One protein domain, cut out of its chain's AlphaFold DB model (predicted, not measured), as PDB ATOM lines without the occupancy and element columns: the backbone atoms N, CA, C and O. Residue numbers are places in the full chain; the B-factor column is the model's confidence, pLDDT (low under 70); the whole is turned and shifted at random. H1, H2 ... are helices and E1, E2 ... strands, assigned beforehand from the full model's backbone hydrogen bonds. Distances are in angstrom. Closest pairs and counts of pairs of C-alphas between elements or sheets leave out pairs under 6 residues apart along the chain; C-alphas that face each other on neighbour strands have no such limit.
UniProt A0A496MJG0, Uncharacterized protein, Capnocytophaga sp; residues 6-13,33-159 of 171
ATOM      1  N   PHE A   6      99.562 143.955 189.607       48.75
ATOM      2  CA  PHE A   6      99.392 144.932 188.521       48.75
ATOM      3  C   PHE A   6      98.411 144.323 187.514       48.75
ATOM      4  O   PHE A   6      98.581 143.172 187.125       48.75
ATOM      5  N   ILE A   7      97.358 145.044 187.131       47.81
ATOM      6  CA  ILE A   7      96.212 144.533 186.365       47.81
ATOM      7  C   ILE A   7      95.926 145.414 185.151       47.81
ATOM      8  O   ILE A   7      95.485 146.529 185.305       47.81
ATOM      9  N   LEU A   8      96.035 144.928 183.920       42.00
ATOM     10  CA  LEU A   8      95.374 145.597 182.788       42.00
ATOM     11  C   LEU A   8      93.973 144.995 182.607       42.00
ATOM     12  O   LEU A   8      93.865 143.819 182.280       42.00
ATOM     13  N   CYS A   9      92.906 145.776 182.802       42.03
ATOM     14  CA  CYS A   9      91.527 145.348 182.532       42.03
ATOM     15  C   CYS A   9      90.972 146.084 181.314       42.03
ATOM     16  O   CYS A   9      90.916 147.308 181.296       42.03
ATOM     17  N   ALA A  10      90.465 145.346 180.331       41.66
ATOM     18  CA  ALA A  10      89.552 145.907 179.341       41.66
ATOM     19  C   ALA A  10      88.159 146.032 179.975       41.66
ATOM     20  O   ALA A  10      87.614 145.045 180.473       41.66
ATOM     21  N   SER A  11      87.585 147.232 179.995       37.69
ATOM     22  CA  SER A  11      86.212 147.426 180.473       37.69
ATOM     23  C   SER A  11      85.232 146.841 179.456       37.69
ATOM     24  O   SER A  11      85.066 147.396 178.376       37.69
ATOM     25  N   PHE A  12      84.580 145.724 179.787       37.81
ATOM     26  CA  PHE A  12      83.484 145.174 178.990       37.81
ATOM     27  C   PHE A  12      82.190 145.916 179.317       37.81
ATOM     28  O   PHE A  12      81.566 145.671 180.350       37.81
ATOM     29  N   LEU A  13      81.768 146.809 178.432       33.69
ATOM     30  CA  LEU A  13      80.369 147.199 178.365       33.69
ATOM     31  C   LEU A  13      79.716 146.255 177.357       33.69
ATOM     32  O   LEU A  13      79.907 146.409 176.155       33.69
ATOM     33  N   CYS A  33      83.310 143.397 170.669       50.50
ATOM     34  CA  CYS A  33      83.917 144.720 170.753       50.50
ATOM     35  C   CYS A  33      84.692 144.861 172.078       50.50
ATOM     36  O   CYS A  33      84.097 145.057 173.140       50.50
ATOM     37  N   ILE A  34      86.027 144.773 172.040       52.41
ATOM     38  CA  ILE A  34      86.876 144.977 173.222       52.41
ATOM     39  C   ILE A  34      87.149 146.480 173.401       52.41
ATOM     40  O   ILE A  34      88.047 147.048 172.782       52.41
ATOM     41  N   PHE A  35      86.346 147.100 174.265       52.88
ATOM     42  CA  PHE A  35      86.437 148.484 174.754       52.88
ATOM     43  C   PHE A  35      87.689 148.729 175.638       52.88
ATOM     44  O   PHE A  35      88.343 147.760 176.041       52.88
ATOM     45  N   PRO A  36      88.087 149.998 175.903       55.34
ATOM     46  CA  PRO A  36      89.481 150.372 176.158       55.34
ATOM     47  C   PRO A  36      90.136 149.638 177.330       55.34
ATOM     48  O   PRO A  36      89.520 149.375 178.366       55.34
ATOM     49  N   TYR A  37      91.424 149.333 177.160       59.06
ATOM     50  CA  TYR A  37      92.246 148.798 178.237       59.06
ATOM     51  C   TYR A  37      92.523 149.898 179.244       59.06
ATOM     52  O   TYR A  37      92.946 150.996 178.910       59.06
ATOM     53  N   ASN A  38      92.334 149.556 180.497       65.50
ATOM     54  CA  ASN A  38      92.686 150.351 181.647       65.50
ATOM     55  C   ASN A  38      93.836 149.633 182.351       65.50
ATOM     56  O   ASN A  38      93.727 148.442 182.642       65.50
ATOM     57  N   LEU A  39      94.938 150.329 182.632       71.06
ATOM     58  CA  LEU A  39      95.992 149.785 183.486       71.06
ATOM     59  C   LEU A  39      95.624 150.066 184.943       71.06
ATOM     60  O   LEU A  39      95.822 151.158 185.457       71.06
ATOM     61  N   TYR A  40      95.074 149.065 185.604       73.69
ATOM     62  CA  TYR A  40      94.945 148.978 187.045       73.69
ATOM     63  C   TYR A  40      96.244 148.495 187.701       73.69
ATOM     64  O   TYR A  40      97.034 147.730 187.160       73.69
ATOM     65  N   VAL A  41      96.470 148.914 188.931       75.44
ATOM     66  CA  VAL A  41      97.488 148.363 189.816       75.44
ATOM     67  C   VAL A  41      96.844 148.189 191.171       75.44
ATOM     68  O   VAL A  41      96.186 149.098 191.671       75.44
ATOM     69  N   ILE A  42      97.011 147.006 191.740       77.38
ATOM     70  CA  ILE A  42      96.451 146.623 193.021       77.38
ATOM     71  C   ILE A  42      97.583 146.296 193.974       77.38
ATOM     72  O   ILE A  42      98.376 145.399 193.747       77.38
ATOM     73  N   VAL A  43      97.650 146.968 195.104       78.25
ATOM     74  CA  VAL A  43      98.629 146.626 196.135       78.25
ATOM     75  C   VAL A  43      97.859 146.033 197.308       78.25
ATOM     76  O   VAL A  43      97.244 146.799 198.050       78.25
ATOM     77  N   PRO A  44      97.828 144.693 197.472       79.00
ATOM     78  CA  PRO A  44      97.191 144.071 198.626       79.00
ATOM     79  C   PRO A  44      97.831 144.556 199.925       79.00
ATOM     80  O   PRO A  44      99.049 144.708 199.993       79.00
ATOM     81  N   ARG A  45      97.041 144.738 200.984       82.56
ATOM     82  CA  ARG A  45      97.533 145.210 202.288       82.56
ATOM     83  C   ARG A  45      98.598 144.320 202.915       82.56
ATOM     84  O   ARG A  45      99.449 144.806 203.651       82.56
ATOM     85  N   ASN A  46      98.560 143.024 202.623       80.44
ATOM     86  CA  ASN A  46      99.545 142.050 203.092       80.44
ATOM     87  C   ASN A  46     100.786 141.934 202.189       80.44
ATOM     88  O   ASN A  46     101.662 141.118 202.484       80.44
ATOM     89  N   ALA A  47     100.865 142.701 201.098       80.81
ATOM     90  CA  ALA A  47     102.033 142.703 200.236       80.81
ATOM     91  C   ALA A  47     103.202 143.439 200.919       80.81
ATOM     92  O   ALA A  47     102.990 144.519 201.480       80.81
ATOM     93  N   PRO A  48     104.444 142.920 200.838       83.88
ATOM     94  CA  PRO A  48     105.630 143.595 201.372       83.88
ATOM     95  C   PRO A  48     105.825 145.014 200.833       83.88
ATOM     96  O   PRO A  48     106.449 145.847 201.485       83.88
ATOM     97  N   GLU A  49     105.305 145.292 199.640       83.56
ATOM     98  CA  GLU A  49     105.440 146.582 198.980       83.56
ATOM     99  C   GLU A  49     104.360 147.591 199.377       83.56
ATOM    100  O   GLU A  49     104.543 148.778 199.118       83.56
ATOM    101  N   TYR A  50     103.276 147.168 200.039       84.44
ATOM    102  CA  TYR A  50     102.192 148.058 200.477       84.44
ATOM    103  C   TYR A  50     102.683 149.291 201.255       84.44
ATOM    104  O   TYR A  50     102.276 150.403 200.908       84.44
ATOM    105  N   PRO A  51     103.609 149.169 202.232       88.56
ATOM    106  CA  PRO A  51     104.122 150.326 202.963       88.56
ATOM    107  C   PRO A  51     104.806 151.372 202.072       88.56
ATOM    108  O   PRO A  51     104.862 152.539 202.445       88.56
ATOM    109  N   TYR A  52     105.303 150.997 200.888       89.62
ATOM    110  CA  TYR A  52     105.981 151.920 199.970       89.62
ATOM    111  C   TYR A  52     105.036 152.891 199.257       89.62
ATOM    112  O   TYR A  52     105.501 153.868 198.667       89.62
ATOM    113  N   PHE A  53     103.730 152.630 199.312       88.19
ATOM    114  CA  PHE A  53     102.678 153.482 198.752       88.19
ATOM    115  C   PHE A  53     102.012 154.354 199.819       88.19
ATOM    116  O   PHE A  53     101.073 155.080 199.507       88.19
ATOM    117  N   MET A  54     102.482 154.290 201.067       88.81
ATOM    118  CA  MET A  54     101.862 154.959 202.204       88.81
ATOM    119  C   MET A  54     102.781 156.033 202.799       88.81
ATOM    120  O   MET A  54     103.995 155.859 202.904       88.81
ATOM    121  N   LYS A  55     102.186 157.132 203.264       90.94
ATOM    122  CA  LYS A  55     102.826 158.206 204.027       90.94
ATOM    123  C   LYS A  55     101.867 158.656 205.121       90.94
ATOM    124  O   LYS A  55     100.725 159.001 204.847       90.94
ATOM    125  N   ASN A  56     102.324 158.623 206.373       90.50
ATOM    126  CA  ASN A  56     101.536 159.025 207.547       90.50
ATOM    127  C   ASN A  56     100.154 158.338 207.633       90.50
ATOM    128  O   ASN A  56      99.157 158.966 207.972       90.50
ATOM    129  N   GLY A  57     100.087 157.047 207.289       84.06
ATOM    130  CA  GLY A  57      98.848 156.263 207.343       84.06
ATOM    131  C   GLY A  57      97.882 156.472 206.170       84.06
ATOM    132  O   GLY A  57      96.844 155.817 206.132       84.06
ATOM    133  N   GLN A  58      98.225 157.314 205.193       87.44
ATOM    134  CA  GLN A  58      97.442 157.558 203.976       87.44
ATOM    135  C   GLN A  58      98.238 157.179 202.724       87.44
ATOM    136  O   GLN A  58      99.450 156.990 202.799       87.44
ATOM    137  N   ILE A  59      97.572 157.056 201.574       86.75
ATOM    138  CA  ILE A  59      98.248 156.809 200.292       86.75
ATOM    139  C   ILE A  59      99.096 158.039 199.935       86.75
ATOM    140  O   ILE A  59      98.588 159.158 199.916       86.75
ATOM    141  N   ASP A  60     100.377 157.833 199.627       89.94
ATOM    142  CA  ASP A  60     101.333 158.889 199.264       89.94
ATOM    143  C   ASP A  60     101.162 159.318 197.797       89.94
ATOM    144  O   ASP A  60     102.033 159.088 196.956       89.94
ATOM    145  N   GLN A  61     100.006 159.901 197.471       87.19
ATOM    146  CA  GLN A  61      99.620 160.248 196.096       87.19
ATOM    147  C   GLN A  61     100.637 161.162 195.391       87.19
ATOM    148  O   GLN A  61     100.800 161.070 194.177       87.19
ATOM    149  N   ASP A  62     101.365 161.997 196.137       87.50
ATOM    150  CA  ASP A  62     102.376 162.904 195.583       87.50
ATOM    151  C   ASP A  62     103.608 162.171 195.040       87.50
ATOM    152  O   ASP A  62     104.243 162.625 194.083       87.50
ATOM    153  N   SER A  63     103.943 161.037 195.655       88.38
ATOM    154  CA  SER A  63     105.117 160.234 195.314       88.38
ATOM    155  C   SER A  63     104.800 159.114 194.325       88.38
ATOM    156  O   SER A  63     105.730 158.457 193.851       88.38
ATOM    157  N   ILE A  64     103.516 158.875 194.032       88.44
ATOM    158  CA  ILE A  64     103.044 157.803 193.155       88.44
ATOM    159  C   ILE A  64     102.683 158.376 191.787       88.44
ATOM    160  O   ILE A  64     101.764 159.181 191.663       88.44
ATOM    161  N   TYR A  65     103.369 157.926 190.739       87.38
ATOM    162  CA  TYR A  65     103.050 158.339 189.373       87.38
ATOM    163  C   TYR A  65     103.521 157.353 188.314       87.38
ATOM    164  O   TYR A  65     104.534 156.664 188.477       87.38
ATOM    165  N   PHE A  66     102.813 157.360 187.186       85.00
ATOM    166  CA  PHE A  66     103.262 156.704 185.969       85.00
ATOM    167  C   PHE A  66     104.069 157.659 185.098       85.00
ATOM    168  O   PHE A  66     103.794 158.861 185.038       85.00
ATOM    169  N   PHE A  67     105.055 157.118 184.396       86.06
ATOM    170  CA  PHE A  67     105.830 157.857 183.413       86.06
ATOM    171  C   PHE A  67     106.373 156.938 182.319       86.06
ATOM    172  O   PHE A  67     106.403 155.715 182.456       86.06
ATOM    173  N   ARG A  68     106.838 157.543 181.227       85.75
ATOM    174  CA  ARG A  68     107.539 156.861 180.133       85.75
ATOM    175  C   ARG A  68     108.927 157.439 179.969       85.75
ATOM    176  O   ARG A  68     109.179 158.574 180.374       85.75
ATOM    177  N   LYS A  69     109.802 156.681 179.317       88.06
ATOM    178  CA  LYS A  69     111.087 157.184 178.842       88.06
ATOM    179  C   LYS A  69     111.138 157.093 177.325       88.06
ATOM    180  O   LYS A  69     110.845 156.040 176.775       88.06
ATOM    181  N   VAL A  70     111.550 158.173 176.675       83.69
ATOM    182  CA  VAL A  70     111.895 158.196 175.250       83.69
ATOM    183  C   VAL A  70     113.376 158.539 175.174       83.69
ATOM    184  O   VAL A  70     113.803 159.531 175.760       83.69
ATOM    185  N   ASN A  71     114.176 157.683 174.535       86.25
ATOM    186  CA  ASN A  71     115.641 157.815 174.489       86.25
ATOM    187  C   ASN A  71     116.271 157.999 175.886       86.25
ATOM    188  O   ASN A  71     117.141 158.838 176.095       86.25
ATOM    189  N   GLY A  72     115.771 157.254 176.878       85.12
ATOM    190  CA  GLY A  72     116.235 157.320 178.268       85.12
ATOM    191  C   GLY A  72     115.732 158.527 179.073       85.12
ATOM    192  O   GLY A  72     115.852 158.524 180.300       85.12
ATOM    193  N   VAL A  73     115.109 159.514 178.428       88.19
ATOM    194  CA  VAL A  73     114.600 160.726 179.077       88.19
ATOM    195  C   VAL A  73     113.137 160.549 179.444       88.19
ATOM    196  O   VAL A  73     112.311 160.162 178.623       88.19
ATOM    197  N   GLU A  74     112.804 160.856 180.695       87.81
ATOM    198  CA  GLU A  74     111.422 160.844 181.157       87.81
ATOM    199  C   GLU A  74     110.577 161.926 180.469       87.81
ATOM    200  O   GLU A  74     110.911 163.115 180.531       87.81
ATOM    201  N   VAL A  75     109.454 161.507 179.886       82.44
ATOM    202  CA  VAL A  75     108.476 162.370 179.206       82.44
ATOM    203  C   VAL A  75     107.199 162.535 180.041       82.44
ATOM    204  O   VAL A  75     107.024 161.876 181.064       82.44
ATOM    205  N   ASP A  76     106.322 163.462 179.644       73.56
ATOM    206  CA  ASP A  76     105.007 163.706 180.271       73.56
ATOM    207  C   ASP A  76     105.048 164.130 181.754       73.56
ATOM    208  O   ASP A  76     104.071 164.018 182.501       73.56
ATOM    209  N   LYS A  77     106.171 164.730 182.171       77.31
ATOM    210  CA  LYS A  77     106.454 165.120 183.562       77.31
ATOM    211  C   LYS A  77     105.368 165.964 184.234       77.31
ATOM    212  O   LYS A  77     105.196 165.854 185.446       77.31
ATOM    213  N   LYS A  78     104.677 166.811 183.464       70.88
ATOM    214  CA  LYS A  78     103.637 167.738 183.947       70.88
ATOM    215  C   LYS A  78     102.326 167.036 184.330       70.88
ATOM    216  O   LYS A  78     101.550 167.599 185.095       70.88
ATOM    217  N   ASN A  79     102.092 165.820 183.832       64.62
ATOM    218  CA  ASN A  79     100.827 165.091 183.998       64.62
ATOM    219  C   ASN A  79     100.952 163.839 184.882       64.62
ATOM    220  O   ASN A  79      99.978 163.107 185.050       64.62
ATOM    221  N   ARG A  80     102.130 163.623 185.482       72.00
ATOM    222  CA  ARG A  80     102.488 162.442 186.281       72.00
ATOM    223  C   ARG A  80     101.426 162.042 187.307       72.00
ATOM    224  O   ARG A  80     100.891 160.941 187.224       72.00
ATOM    225  N   ASN A  81     101.040 162.961 188.189       64.44
ATOM    226  CA  ASN A  81     100.134 162.648 189.303       64.44
ATOM    227  C   ASN A  81      98.648 162.766 188.912       64.44
ATOM    228  O   ASN A  81      97.782 162.220 189.582       64.44
ATOM    229  N   LYS A  82      98.337 163.448 187.798       64.75
ATOM    230  CA  LYS A  82      96.955 163.640 187.305       64.75
ATOM    231  C   LYS A  82      96.405 162.421 186.568       64.75
ATOM    232  O   LYS A  82      95.211 162.329 186.312       64.75
ATOM    233  N   SER A  83      97.295 161.511 186.192       66.62
ATOM    234  CA  SER A  83      96.964 160.330 185.406       66.62
ATOM    235  C   SER A  83      96.466 159.154 186.246       66.62
ATOM    236  O   SER A  83      96.081 158.141 185.673       66.62
ATOM    237  N   ILE A  84      96.451 159.273 187.580       72.38
ATOM    238  CA  ILE A  84      96.045 158.189 188.474       72.38
ATOM    239  C   ILE A  84      94.721 158.523 189.143       72.38
ATOM    240  O   ILE A  84      94.597 159.528 189.841       72.38
ATOM    241  N   ASN A  85      93.744 157.636 188.978       73.56
ATOM    242  CA  ASN A  85      92.560 157.610 189.821       73.56
ATOM    243  C   ASN A  85      92.765 156.576 190.936       73.56
ATOM    244  O   ASN A  85      92.824 155.370 190.685       73.56
ATOM    245  N   PHE A  86      92.887 157.067 192.169       68.56
ATOM    246  CA  PHE A  86      92.869 156.248 193.375       68.56
ATOM    247  C   PHE A  86      91.409 156.015 193.768       68.56
ATOM    248  O   PHE A  86      90.819 156.809 194.497       68.56
ATOM    249  N   SER A  87      90.803 154.950 193.253       61.16
ATOM    250  CA  SER A  87      89.403 154.636 193.542       61.16
ATOM    251  C   SER A  87      89.317 153.459 194.509       61.16
ATOM    252  O   SER A  87      89.857 152.399 194.219       61.16
ATOM    253  N   SER A  88      88.504 153.574 195.555       48.81
ATOM    254  CA  SER A  88      87.946 152.413 196.269       48.81
ATOM    255  C   SER A  88      86.655 151.875 195.625       48.81
ATOM    256  O   SER A  88      86.069 150.922 196.132       48.81
ATOM    257  N   HIS A  89      86.178 152.509 194.545       40.38
ATOM    258  CA  HIS A  89      84.806 152.396 194.035       40.38
ATOM    259  C   HIS A  89      84.647 151.610 192.726       40.38
ATOM    260  O   HIS A  89      83.512 151.385 192.305       40.38
ATOM    261  N   TYR A  90      85.725 151.151 192.080       49.12
ATOM    262  CA  TYR A  90      85.596 150.241 190.940       49.12
ATOM    263  C   TYR A  90      85.075 148.876 191.419       49.12
ATOM    264  O   TYR A  90      85.812 147.999 191.863       49.12
ATOM    265  N   SER A  91      83.757 148.719 191.299       42.06
ATOM    266  CA  SER A  91      82.911 147.598 191.733       42.06
ATOM    267  C   SER A  91      83.298 146.213 191.197       42.06
ATOM    268  O   SER A  91      82.739 145.208 191.641       42.06
ATOM    269  N   LEU A  92      84.260 146.134 190.276       48.03
ATOM    270  CA  LEU A  92      84.767 144.880 189.722       48.03
ATOM    271  C   LEU A  92      85.762 144.175 190.651       48.03
ATOM    272  O   LEU A  92      85.997 142.981 190.477       48.03
ATOM    273  N   ILE A  93      86.325 144.877 191.642       50.88
ATOM    274  CA  ILE A  93      87.349 144.324 192.537       50.88
ATOM    275  C   ILE A  93      86.961 144.639 193.980       50.88
ATOM    276  O   ILE A  93      87.273 145.688 194.527       50.88
ATOM    277  N   ARG A  94      86.219 143.715 194.597       49.84
ATOM    278  CA  ARG A  94      85.634 143.859 195.944       49.84
ATOM    279  C   ARG A  94      86.648 143.743 197.090       49.84
ATOM    280  O   ARG A  94      86.243 143.509 198.226       49.84
ATOM    281  N   ASP A  95      87.942 143.874 196.814       56.91
ATOM    282  CA  ASP A  95      88.963 143.743 197.849       56.91
ATOM    283  C   ASP A  95      89.198 145.103 198.515       56.91
ATOM    284  O   ASP A  95      89.893 145.971 197.979       56.91
ATOM    285  N   ARG A  96      88.532 145.318 199.657       61.25
ATOM    286  CA  ARG A  96      88.626 146.571 200.427       61.25
ATOM    287  C   ARG A  96      89.981 146.732 201.121       61.25
ATOM    288  O   ARG A  96      90.314 147.845 201.515       61.25
ATOM    289  N   ASP A  97      90.762 145.657 201.238       75.12
ATOM    290  CA  ASP A  97      92.086 145.641 201.867       75.12
ATOM    291  C   ASP A  97      93.215 145.750 200.829       75.12
ATOM    292  O   ASP A  97      94.236 145.063 200.905       75.12
ATOM    293  N   ALA A  98      93.050 146.623 199.836       76.00
ATOM    294  CA  ALA A  98      94.078 146.902 198.843       76.00
ATOM    295  C   ALA A  98      94.043 148.360 198.375       76.00
ATOM    296  O   ALA A  98      93.004 149.020 198.389       76.00
ATOM    297  N   ILE A  99      95.193 148.854 197.920       77.94
ATOM    298  CA  ILE A  99      95.277 150.106 197.162       77.94
ATOM    299  C   ILE A  99      94.952 149.784 195.712       77.94
ATOM    300  O   ILE A  99      95.593 148.912 195.135       77.94
ATOM    301  N   HIS A 100      94.017 150.516 195.113       77.25
ATOM    302  CA  HIS A 100      93.667 150.385 193.701       77.25
ATOM    303  C   HIS A 100      94.028 151.676 192.974       77.25
ATOM    304  O   HIS A 100      93.569 152.762 193.336       77.25
ATOM    305  N   MET A 101      94.857 151.554 191.947       77.69
ATOM    306  CA  MET A 101      95.320 152.662 191.120       77.69
ATOM    307  C   MET A 101      94.899 152.389 189.690       77.69
ATOM    308  O   MET A 101      95.312 151.388 189.119       77.69
ATOM    309  N   LEU A 102      94.100 153.271 189.109       76.06
ATOM    310  CA  LEU A 102      93.798 153.247 187.686       76.06
ATOM    311  C   LEU A 102      94.663 154.288 186.980       76.06
ATOM    312  O   LEU A 102      94.524 155.481 187.244       76.06
ATOM    313  N   TYR A 103      95.526 153.844 186.075       74.44
ATOM    314  CA  TYR A 103      96.228 154.712 185.146       74.44
ATOM    315  C   TYR A 103      95.316 155.052 183.967       74.44
ATOM    316  O   TYR A 103      95.009 154.204 183.125       74.44
ATOM    317  N   ASN A 104      94.902 156.313 183.910       69.75
ATOM    318  CA  ASN A 104      94.191 156.887 182.780       69.75
ATOM    319  C   ASN A 104      95.197 157.121 181.655       69.75
ATOM    320  O   ASN A 104      95.932 158.111 181.666       69.75
ATOM    321  N   ILE A 105      95.244 156.198 180.696       69.19
ATOM    322  CA  ILE A 105      96.097 156.325 179.518       69.19
ATOM    323  C   ILE A 105      95.402 157.296 178.554       69.19
ATOM    324  O   ILE A 105      94.366 156.931 178.001       69.19
ATOM    325  N   PRO A 106      95.934 158.516 178.325       60.81
ATOM    326  CA  PRO A 106      95.248 159.517 177.501       60.81
ATOM    327  C   PRO A 106      95.109 159.091 176.037       60.81
ATOM    328  O   PRO A 106      94.236 159.574 175.330       60.81
ATOM    329  N   ASP A 107      95.997 158.202 175.587       72.69
ATOM    330  CA  ASP A 107      96.010 157.650 174.240       72.69
ATOM    331  C   ASP A 107      96.546 156.214 174.273       72.69
ATOM    332  O   ASP A 107      97.753 155.977 174.386       72.69
ATOM    333  N   LEU A 108      95.630 155.248 174.208       71.62
ATOM    334  CA  LEU A 108      95.954 153.824 174.250       71.62
ATOM    335  C   LEU A 108      96.731 153.353 173.024       71.62
ATOM    336  O   LEU A 108      97.437 152.352 173.111       71.62
ATOM    337  N   THR A 109      96.686 154.073 171.904       74.31
ATOM    338  CA  THR A 109      97.472 153.687 170.722       74.31
ATOM    339  C   THR A 109      98.972 153.701 171.015       74.31
ATOM    340  O   THR A 109      99.713 152.895 170.461       74.31
ATOM    341  N   LYS A 110      99.410 154.513 171.987       77.44
ATOM    342  CA  LYS A 110     100.795 154.559 172.477       77.44
ATOM    343  C   LYS A 110     101.225 153.334 173.286       77.44
ATOM    344  O   LYS A 110     102.413 153.193 173.546       77.44
ATOM    345  N   LEU A 111     100.274 152.518 173.739       76.19
ATOM    346  CA  LEU A 111     100.507 151.257 174.450       76.19
ATOM    347  C   LEU A 111     100.408 150.050 173.501       76.19
ATOM    348  O   LEU A 111     101.028 149.020 173.739       76.19
ATOM    349  N   PHE A 112      99.626 150.184 172.430       78.19
ATOM    350  CA  PHE A 112      99.268 149.101 171.514       78.19
ATOM    351  C   PHE A 112      99.845 149.323 170.108       78.19
ATOM    352  O   PHE A 112      99.144 149.210 169.108       78.19
ATOM    353  N   THR A 113     101.133 149.643 170.014       86.62
ATOM    354  CA  THR A 113     101.801 150.010 168.750       86.62
ATOM    355  C   THR A 113     102.131 148.818 167.844       86.62
ATOM    356  O   THR A 113     102.592 148.999 166.720       86.62
ATOM    357  N   GLY A 114     101.935 147.588 168.323       86.12
ATOM    358  CA  GLY A 114     102.457 146.362 167.718       86.12
ATOM    359  C   GLY A 114     103.892 146.038 168.147       86.12
ATOM    360  O   GLY A 114     104.382 144.953 167.834       86.12
ATOM    361  N   GLN A 115     104.546 146.936 168.887       90.94
ATOM    362  CA  GLN A 115     105.876 146.752 169.463       90.94
ATOM    363  C   GLN A 115     105.796 146.659 170.991       90.94
ATOM    364  O   GLN A 115     104.742 146.875 171.592       90.94
ATOM    365  N   LYS A 116     106.911 146.284 171.629       89.62
ATOM    366  CA  LYS A 116     107.009 146.267 173.091       89.62
ATOM    367  C   LYS A 116     107.193 147.699 173.591       89.62
ATOM    368  O   LYS A 116     108.251 148.291 173.398       89.62
ATOM    369  N   GLU A 117     106.172 148.220 174.252       88.62
ATOM    370  CA  GLU A 117     106.160 149.551 174.849       88.62
ATOM    371  C   GLU A 117     106.447 149.470 176.349       88.62
ATOM    372  O   GLU A 117     105.888 148.627 177.054       88.62
ATOM    373  N   THR A 118     107.287 150.377 176.854       88.38
ATOM    374  CA  THR A 118     107.680 150.412 178.269       88.38
ATOM    375  C   THR A 118     107.132 151.646 178.979       88.38
ATOM    376  O   THR A 118     107.289 152.789 178.536       88.38
ATOM    377  N   PHE A 119     106.562 151.405 180.153       86.19
ATOM    378  CA  PHE A 119     106.074 152.400 181.098       86.19
ATOM    379  C   PHE A 119     106.648 152.086 182.472       86.19
ATOM    380  O   PHE A 119     107.153 150.995 182.736       86.19
ATOM    381  N   TYR A 120     106.570 153.054 183.367       87.31
ATOM    382  CA  TYR A 120     107.104 152.919 184.704       87.31
ATOM    383  C   TYR A 120     106.088 153.411 185.718       87.31
ATOM    384  O   TYR A 120     105.511 154.478 185.528       87.31
ATOM    385  N   LEU A 121     105.919 152.664 186.804       87.69
ATOM    386  CA  LEU A 121     105.271 153.147 188.020       87.69
ATOM    387  C   LEU A 121     106.357 153.477 189.033       87.69
ATOM    388  O   LEU A 121     107.200 152.633 189.336       87.69
ATOM    389  N   LYS A 122     106.331 154.678 189.592       90.00
ATOM    390  CA  LYS A 122     107.209 155.056 190.696       90.00
ATOM    391  C   LYS A 122     106.401 155.286 191.956       90.00
ATOM    392  O   LYS A 122     105.298 155.808 191.885       90.00
ATOM    393  N   ASN A 123     106.975 154.886 193.086       89.19
ATOM    394  CA  ASN A 123     106.597 155.344 194.417       89.19
ATOM    395  C   ASN A 123     107.826 155.984 195.091       89.19
ATOM    396  O   ASN A 123     108.872 156.177 194.462       89.19
ATOM    397  N   ARG A 124     107.737 156.288 196.388       85.25
ATOM    398  CA  ARG A 124     108.825 156.936 197.136       85.25
ATOM    399  C   ARG A 124     110.148 156.154 197.132       85.25
ATOM    400  O   ARG A 124     111.210 156.756 197.257       85.25
ATOM    401  N   THR A 125     110.097 154.829 197.015       86.88
ATOM    402  CA  THR A 125     111.249 153.941 197.253       86.88
ATOM    403  C   THR A 125     111.643 153.094 196.048       86.88
ATOM    404  O   THR A 125     112.797 152.680 195.932       86.88
ATOM    405  N   LYS A 126     110.701 152.811 195.149       89.94
ATOM    406  CA  LYS A 126     110.862 151.855 194.056       89.94
ATOM    407  C   LYS A 126     110.321 152.417 192.753       89.94
ATOM    408  O   LYS A 126     109.422 153.254 192.720       89.94
ATOM    409  N   THR A 127     110.894 151.918 191.666       90.81
ATOM    410  CA  THR A 127     110.378 152.083 190.309       90.81
ATOM    411  C   THR A 127     110.130 150.693 189.744       90.81
ATOM    412  O   THR A 127     111.010 149.838 189.820       90.81
ATOM    413  N   TYR A 128     108.940 150.477 189.200       88.00
ATOM    414  CA  TYR A 128     108.517 149.242 188.554       88.00
ATOM    415  C   TYR A 128     108.512 149.477 187.053       88.00
ATOM    416  O   TYR A 128     107.907 150.443 186.590       88.00
ATOM    417  N   LYS A 129     109.200 148.617 186.309       90.19
ATOM    418  CA  LYS A 129     109.196 148.607 184.846       90.19
ATOM    419  C   LYS A 129     108.017 147.765 184.378       90.19
ATOM    420  O   LYS A 129     107.882 146.628 184.819       90.19
ATOM    421  N   ILE A 130     107.181 148.318 183.512       86.56
ATOM    422  CA  ILE A 130     105.999 147.667 182.958       86.56
ATOM    423  C   ILE A 130     106.181 147.625 181.446       86.56
ATOM    424  O   ILE A 130     106.202 148.678 180.812       86.56
ATOM    425  N   ASP A 131     106.315 146.429 180.880       87.81
ATOM    426  CA  ASP A 131     106.390 146.248 179.429       87.81
ATOM    427  C   ASP A 131     105.079 145.672 178.915       87.81
ATOM    428  O   ASP A 131     104.547 144.723 179.490       87.81
ATOM    429  N   VAL A 132     104.576 146.219 177.816       84.38
ATOM    430  CA  VAL A 132     103.341 145.778 177.176       84.38
ATOM    431  C   VAL A 132     103.594 145.569 175.694       84.38
ATOM    432  O   VAL A 132     104.135 146.435 175.015       84.38
ATOM    433  N   LEU A 133     103.196 144.404 175.196       86.31
ATOM    434  CA  LEU A 133     103.121 144.109 173.776       86.31
ATOM    435  C   LEU A 133     101.655 143.940 173.411       86.31
ATOM    436  O   LEU A 133     100.976 143.035 173.899       86.31
ATOM    437  N   GLY A 134     101.176 144.786 172.515       81.12
ATOM    438  CA  GLY A 134      99.825 144.704 171.996       81.12
ATOM    439  C   GLY A 134      99.680 145.510 170.717       81.12
ATOM    440  O   GLY A 134     100.556 146.295 170.368       81.12
ATOM    441  N   ASN A 135      98.578 145.305 170.017       81.19
ATOM    442  CA  ASN A 135      98.218 146.000 168.787       81.19
ATOM    443  C   ASN A 135      96.807 146.573 168.906       81.19
ATOM    444  O   ASN A 135      95.995 146.076 169.683       81.19
ATOM    445  N   TYR A 136      96.512 147.612 168.135       76.69
ATOM    446  CA  TYR A 136      95.144 148.055 167.904       76.69
ATOM    447  C   TYR A 136      94.751 147.803 166.450       76.69
ATOM    448  O   TYR A 136      95.607 147.639 165.580       76.69
ATOM    449  N   GLY A 137      93.454 147.748 166.198       74.44
ATOM    450  CA  GLY A 137      92.886 147.689 164.860       74.44
ATOM    451  C   GLY A 137      91.585 148.469 164.812       74.44
ATOM    452  O   GLY A 137      91.167 149.050 165.813       74.44
ATOM    453  N   MET A 138      90.941 148.488 163.651       73.69
ATOM    454  CA  MET A 138      89.664 149.163 163.457       73.69
ATOM    455  C   MET A 138      88.658 148.190 162.854       73.69
ATOM    456  O   MET A 138      89.000 147.404 161.975       73.69
ATOM    457  N   THR A 139      87.421 148.244 163.331       67.19
ATOM    458  CA  THR A 139      86.290 147.496 162.772       67.19
ATOM    459  C   THR A 139      85.146 148.454 162.479       67.19
ATOM    460  O   THR A 139      84.979 149.451 163.182       67.19
ATOM    461  N   GLU A 140      84.319 148.127 161.488       62.56
ATOM    462  CA  GLU A 140      83.132 148.922 161.151       62.56
ATOM    463  C   GLU A 140      82.109 148.950 162.297       62.56
ATOM    464  O   GLU A 140      81.450 149.960 162.523       62.56
ATOM    465  N   ARG A 141      82.010 147.856 163.064       67.75
ATOM    466  CA  ARG A 141      81.031 147.704 164.149       67.75
ATOM    467  C   ARG A 141      81.468 148.335 165.472       67.75
ATOM    468  O   ARG A 141      80.623 148.845 166.201       67.75
ATOM    469  N   CYS A 142      82.756 148.263 165.811       62.38
ATOM    470  CA  CYS A 142      83.257 148.617 167.145       62.38
ATOM    471  C   CYS A 142      84.198 149.829 167.149       62.38
ATOM    472  O   CYS A 142      84.633 150.253 168.218       62.38
ATOM    473  N   GLY A 143      84.558 150.368 165.980       70.62
ATOM    474  CA  GLY A 143      85.618 151.366 165.873       70.62
ATOM    475  C   GLY A 143      86.983 150.772 166.229       70.62
ATOM    476  O   GLY A 143      87.292 149.638 165.846       70.62
ATOM    477  N   ILE A 144      87.812 151.545 166.938       72.06
ATOM    478  CA  ILE A 144      89.155 151.120 167.351       72.06
ATOM    479  C   ILE A 144      89.050 150.069 168.464       72.06
ATOM    480  O   ILE A 144      88.462 150.329 169.513       72.06
ATOM    481  N   TYR A 145      89.671 148.909 168.258       71.75
ATOM    482  CA  TYR A 145      89.832 147.869 169.275       71.75
ATOM    483  C   TYR A 145      91.306 147.673 169.612       71.75
ATOM    484  O   TYR A 145      92.186 147.946 168.800       71.75
ATOM    485  N   TYR A 146      91.569 147.145 170.802       73.62
ATOM    486  CA  TYR A 146      92.916 146.893 171.303       73.62
ATOM    487  C   TYR A 146      93.073 145.407 171.651       73.62
ATOM    488  O   TYR A 146      92.134 144.747 172.107       73.62
ATOM    489  N   GLN A 147      94.265 144.861 171.455       73.94
ATOM    490  CA  GLN A 147      94.586 143.471 171.738       73.94
ATOM    491  C   GLN A 147      95.909 143.395 172.490       73.94
ATOM    492  O   GLN A 147      96.966 143.743 171.965       73.94
ATOM    493  N   LEU A 148      95.842 142.937 173.738       75.94
ATOM    494  CA  LEU A 148      97.022 142.663 174.549       75.94
ATOM    495  C   LEU A 148      97.557 141.277 174.192       75.94
ATOM    496  O   LEU A 148      96.810 140.304 174.238       75.94
ATOM    497  N   LYS A 149      98.844 141.193 173.855       79.50
ATOM    498  CA  LYS A 149      99.542 139.925 173.621       79.50
ATOM    499  C   LYS A 149     100.337 139.513 174.847       79.50
ATOM    500  O   LYS A 149     100.229 138.379 175.296       79.50
ATOM    501  N   GLU A 150     101.124 140.432 175.401       83.94
ATOM    502  CA  GLU A 150     101.960 140.155 176.567       83.94
ATOM    503  C   GLU A 150     102.076 141.372 177.481       83.94
ATOM    504  O   GLU A 150     102.096 142.513 177.020       83.94
ATOM    505  N   ALA A 151     102.220 141.113 178.778       81.88
ATOM    506  CA  ALA A 151     102.558 142.120 179.769       81.88
ATOM    507  C   ALA A 151     103.625 141.580 180.727       81.88
ATOM    508  O   ALA A 151     103.602 140.404 181.107       81.88
ATOM    509  N   TYR A 152     104.545 142.448 181.133       84.12
ATOM    510  CA  TYR A 152     105.623 142.134 182.060       84.12
ATOM    511  C   TYR A 152     105.718 143.205 183.139       84.12
ATOM    512  O   TYR A 152     105.496 144.385 182.873       84.12
ATOM    513  N   VAL A 153     106.115 142.793 184.342       84.56
ATOM    514  CA  VAL A 153     106.481 143.704 185.432       84.56
ATOM    515  C   VAL A 153     107.848 143.289 185.939       84.56
ATOM    516  O   VAL A 153     108.021 142.147 186.355       84.56
ATOM    517  N   ASN A 154     108.818 144.203 185.889       87.44
ATOM    518  CA  ASN A 154     110.223 143.932 186.200       87.44
ATOM    519  C   ASN A 154     110.726 142.656 185.501       87.44
ATOM    520  O   ASN A 154     111.270 141.764 186.144       87.44
ATOM    521  N   ASP A 155     110.459 142.562 184.195       88.31
ATOM    522  CA  ASP A 155     110.849 141.450 183.316       88.31
ATOM    523  C   ASP A 155     110.200 140.087 183.646       88.31
ATOM    524  O   ASP A 155     110.425 139.100 182.947       88.31
ATOM    525  N   ILE A 156     109.315 140.026 184.646       82.56
ATOM    526  CA  ILE A 156     108.502 138.845 184.950       82.56
ATOM    527  C   ILE A 156     107.248 138.890 184.080       82.56
ATOM    528  O   ILE A 156     106.486 139.862 184.146       82.56
ATOM    529  N   LYS A 157     107.034 137.847 183.268       82.00
ATOM    530  CA  LYS A 157     105.821 137.696 182.452       82.00
ATOM    531  C   LYS A 157     104.622 137.525 183.366       82.00
ATOM    532  O   LYS A 157     104.642 136.703 184.279       82.00
ATOM    533  N   GLN A 158     103.574 138.281 183.091       72.50
ATOM    534  CA  GLN A 158     102.332 138.168 183.830       72.50
ATOM    535  C   GLN A 158     101.431 137.162 183.115       72.50
ATOM    536  O   GLN A 158     101.047 137.380 181.968       72.50
ATOM    537  N   ALA A 159     101.216 136.003 183.749       48.78
ATOM    538  CA  ALA A 159     100.636 134.813 183.123       48.78
ATOM    539  C   ALA A 159      99.162 134.991 182.703       48.78
ATOM    540  O   ALA A 159      98.441 135.802 183.290       48.78
TER     541      ALA A 159
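Overview. This is residues 6 to 13 and 33 to 159 of the 171 residues of an uncharacterized protein of Capnocytophaga sp (UniProt A0A496MJG0). Two antiparallel sheets make a sandwich, partly face to face: a strongly twisted sheet of five strands, E4 E3 E7 E8 E9, in which E7, E8 and E9 are long and E4 is a short edge strand, packs over a smaller sheet of four strands, E1 E2 E6 E5. The short helix H1 sits near one end, and the E8 and E9 hairpin reaches to the other end of the longest axis. The printed part has 135 residues, with elements in the order E1 E2 H1 E3 E4 E5 E6 E7 E8 E9, and its class is mostly strand. It is compact, with a radius of gyration of the C-alphas of 15.2 A, and spans 51 by 38 by 29 A.

Along the chain. Find C-alpha 6 at (99.392, 144.932, 188.521); here E1 begins, residues 6 to 10, 13.5 A long. Beyond the cut, E2 takes residues 37 to 44 and runs 21.5 A. H1, residues 50 to 53, is 5.7 A long. Then come E3, residues 65 to 70, 16.7 A, and E4, residues 73 to 75, 6.3 A. E5, residues 84 to 86, measures 6.2 A, and E6, residues 98 to 103, 15.9 A. E7, residues 113 to 122, covers 23.2 A and bends by 65 degrees at residue 116. From C-alpha 127 at (110.378, 152.083, 190.309), E8 runs 36.9 A to residue 139. E9, residues 143 to 153, is 29.6 A long, bends by 58 degrees at residue 150, and ends at C-alpha 153, (106.481, 143.704, 185.432).

Arrangement. Begin in the larger sheet with E7, E8 and E9, a meander, each strand the antiparallel neighbour of the one before. Look at N 119 and O 130, 2.8 A apart, between E7 and E8, and at N 137 and O 145, 2.9 A, between E8 and E9. E3 pairs with E7 over residues 65 to 67, with N 67 and O 120 at 2.9 A, and with E4 over residues 68 to 70, with N 75 and O 68 at 3.0 A. In the other sheet, check N 7 and O 40, 2.7 A, for E1 and E2; N 41 and O 101, 2.7 A, for E2 and E6; and N 85 and O 102, 2.9 A, for the hairpin E5 and E6. The facing parts of the two sheets are 10.5 A centre to centre, their strands at 27 degrees. Between the sheets, the closest C-alphas of E3 and E5, Tyr 65 and Ile 84, are 7.1 A apart. H1 only grazes the smaller sheet; it is too short for an O i to N i+4 pair, and its one O i to N i+3 pair is within range.

Size, cuts and confidence. The two C-alphas farthest apart, of Asn 56 and Glu 140, are 50.9 A apart. Residues 14 to 32 are not printed, and C-alphas 13 and 33 are 8.8 A apart across that cut. The links H1 to E3 and E5 to E6 are long. The mean pLDDT of the printed part is 74.6; among the 37 residues under 70 are residues 6 to 13, 33 to 38 and 86 to 96.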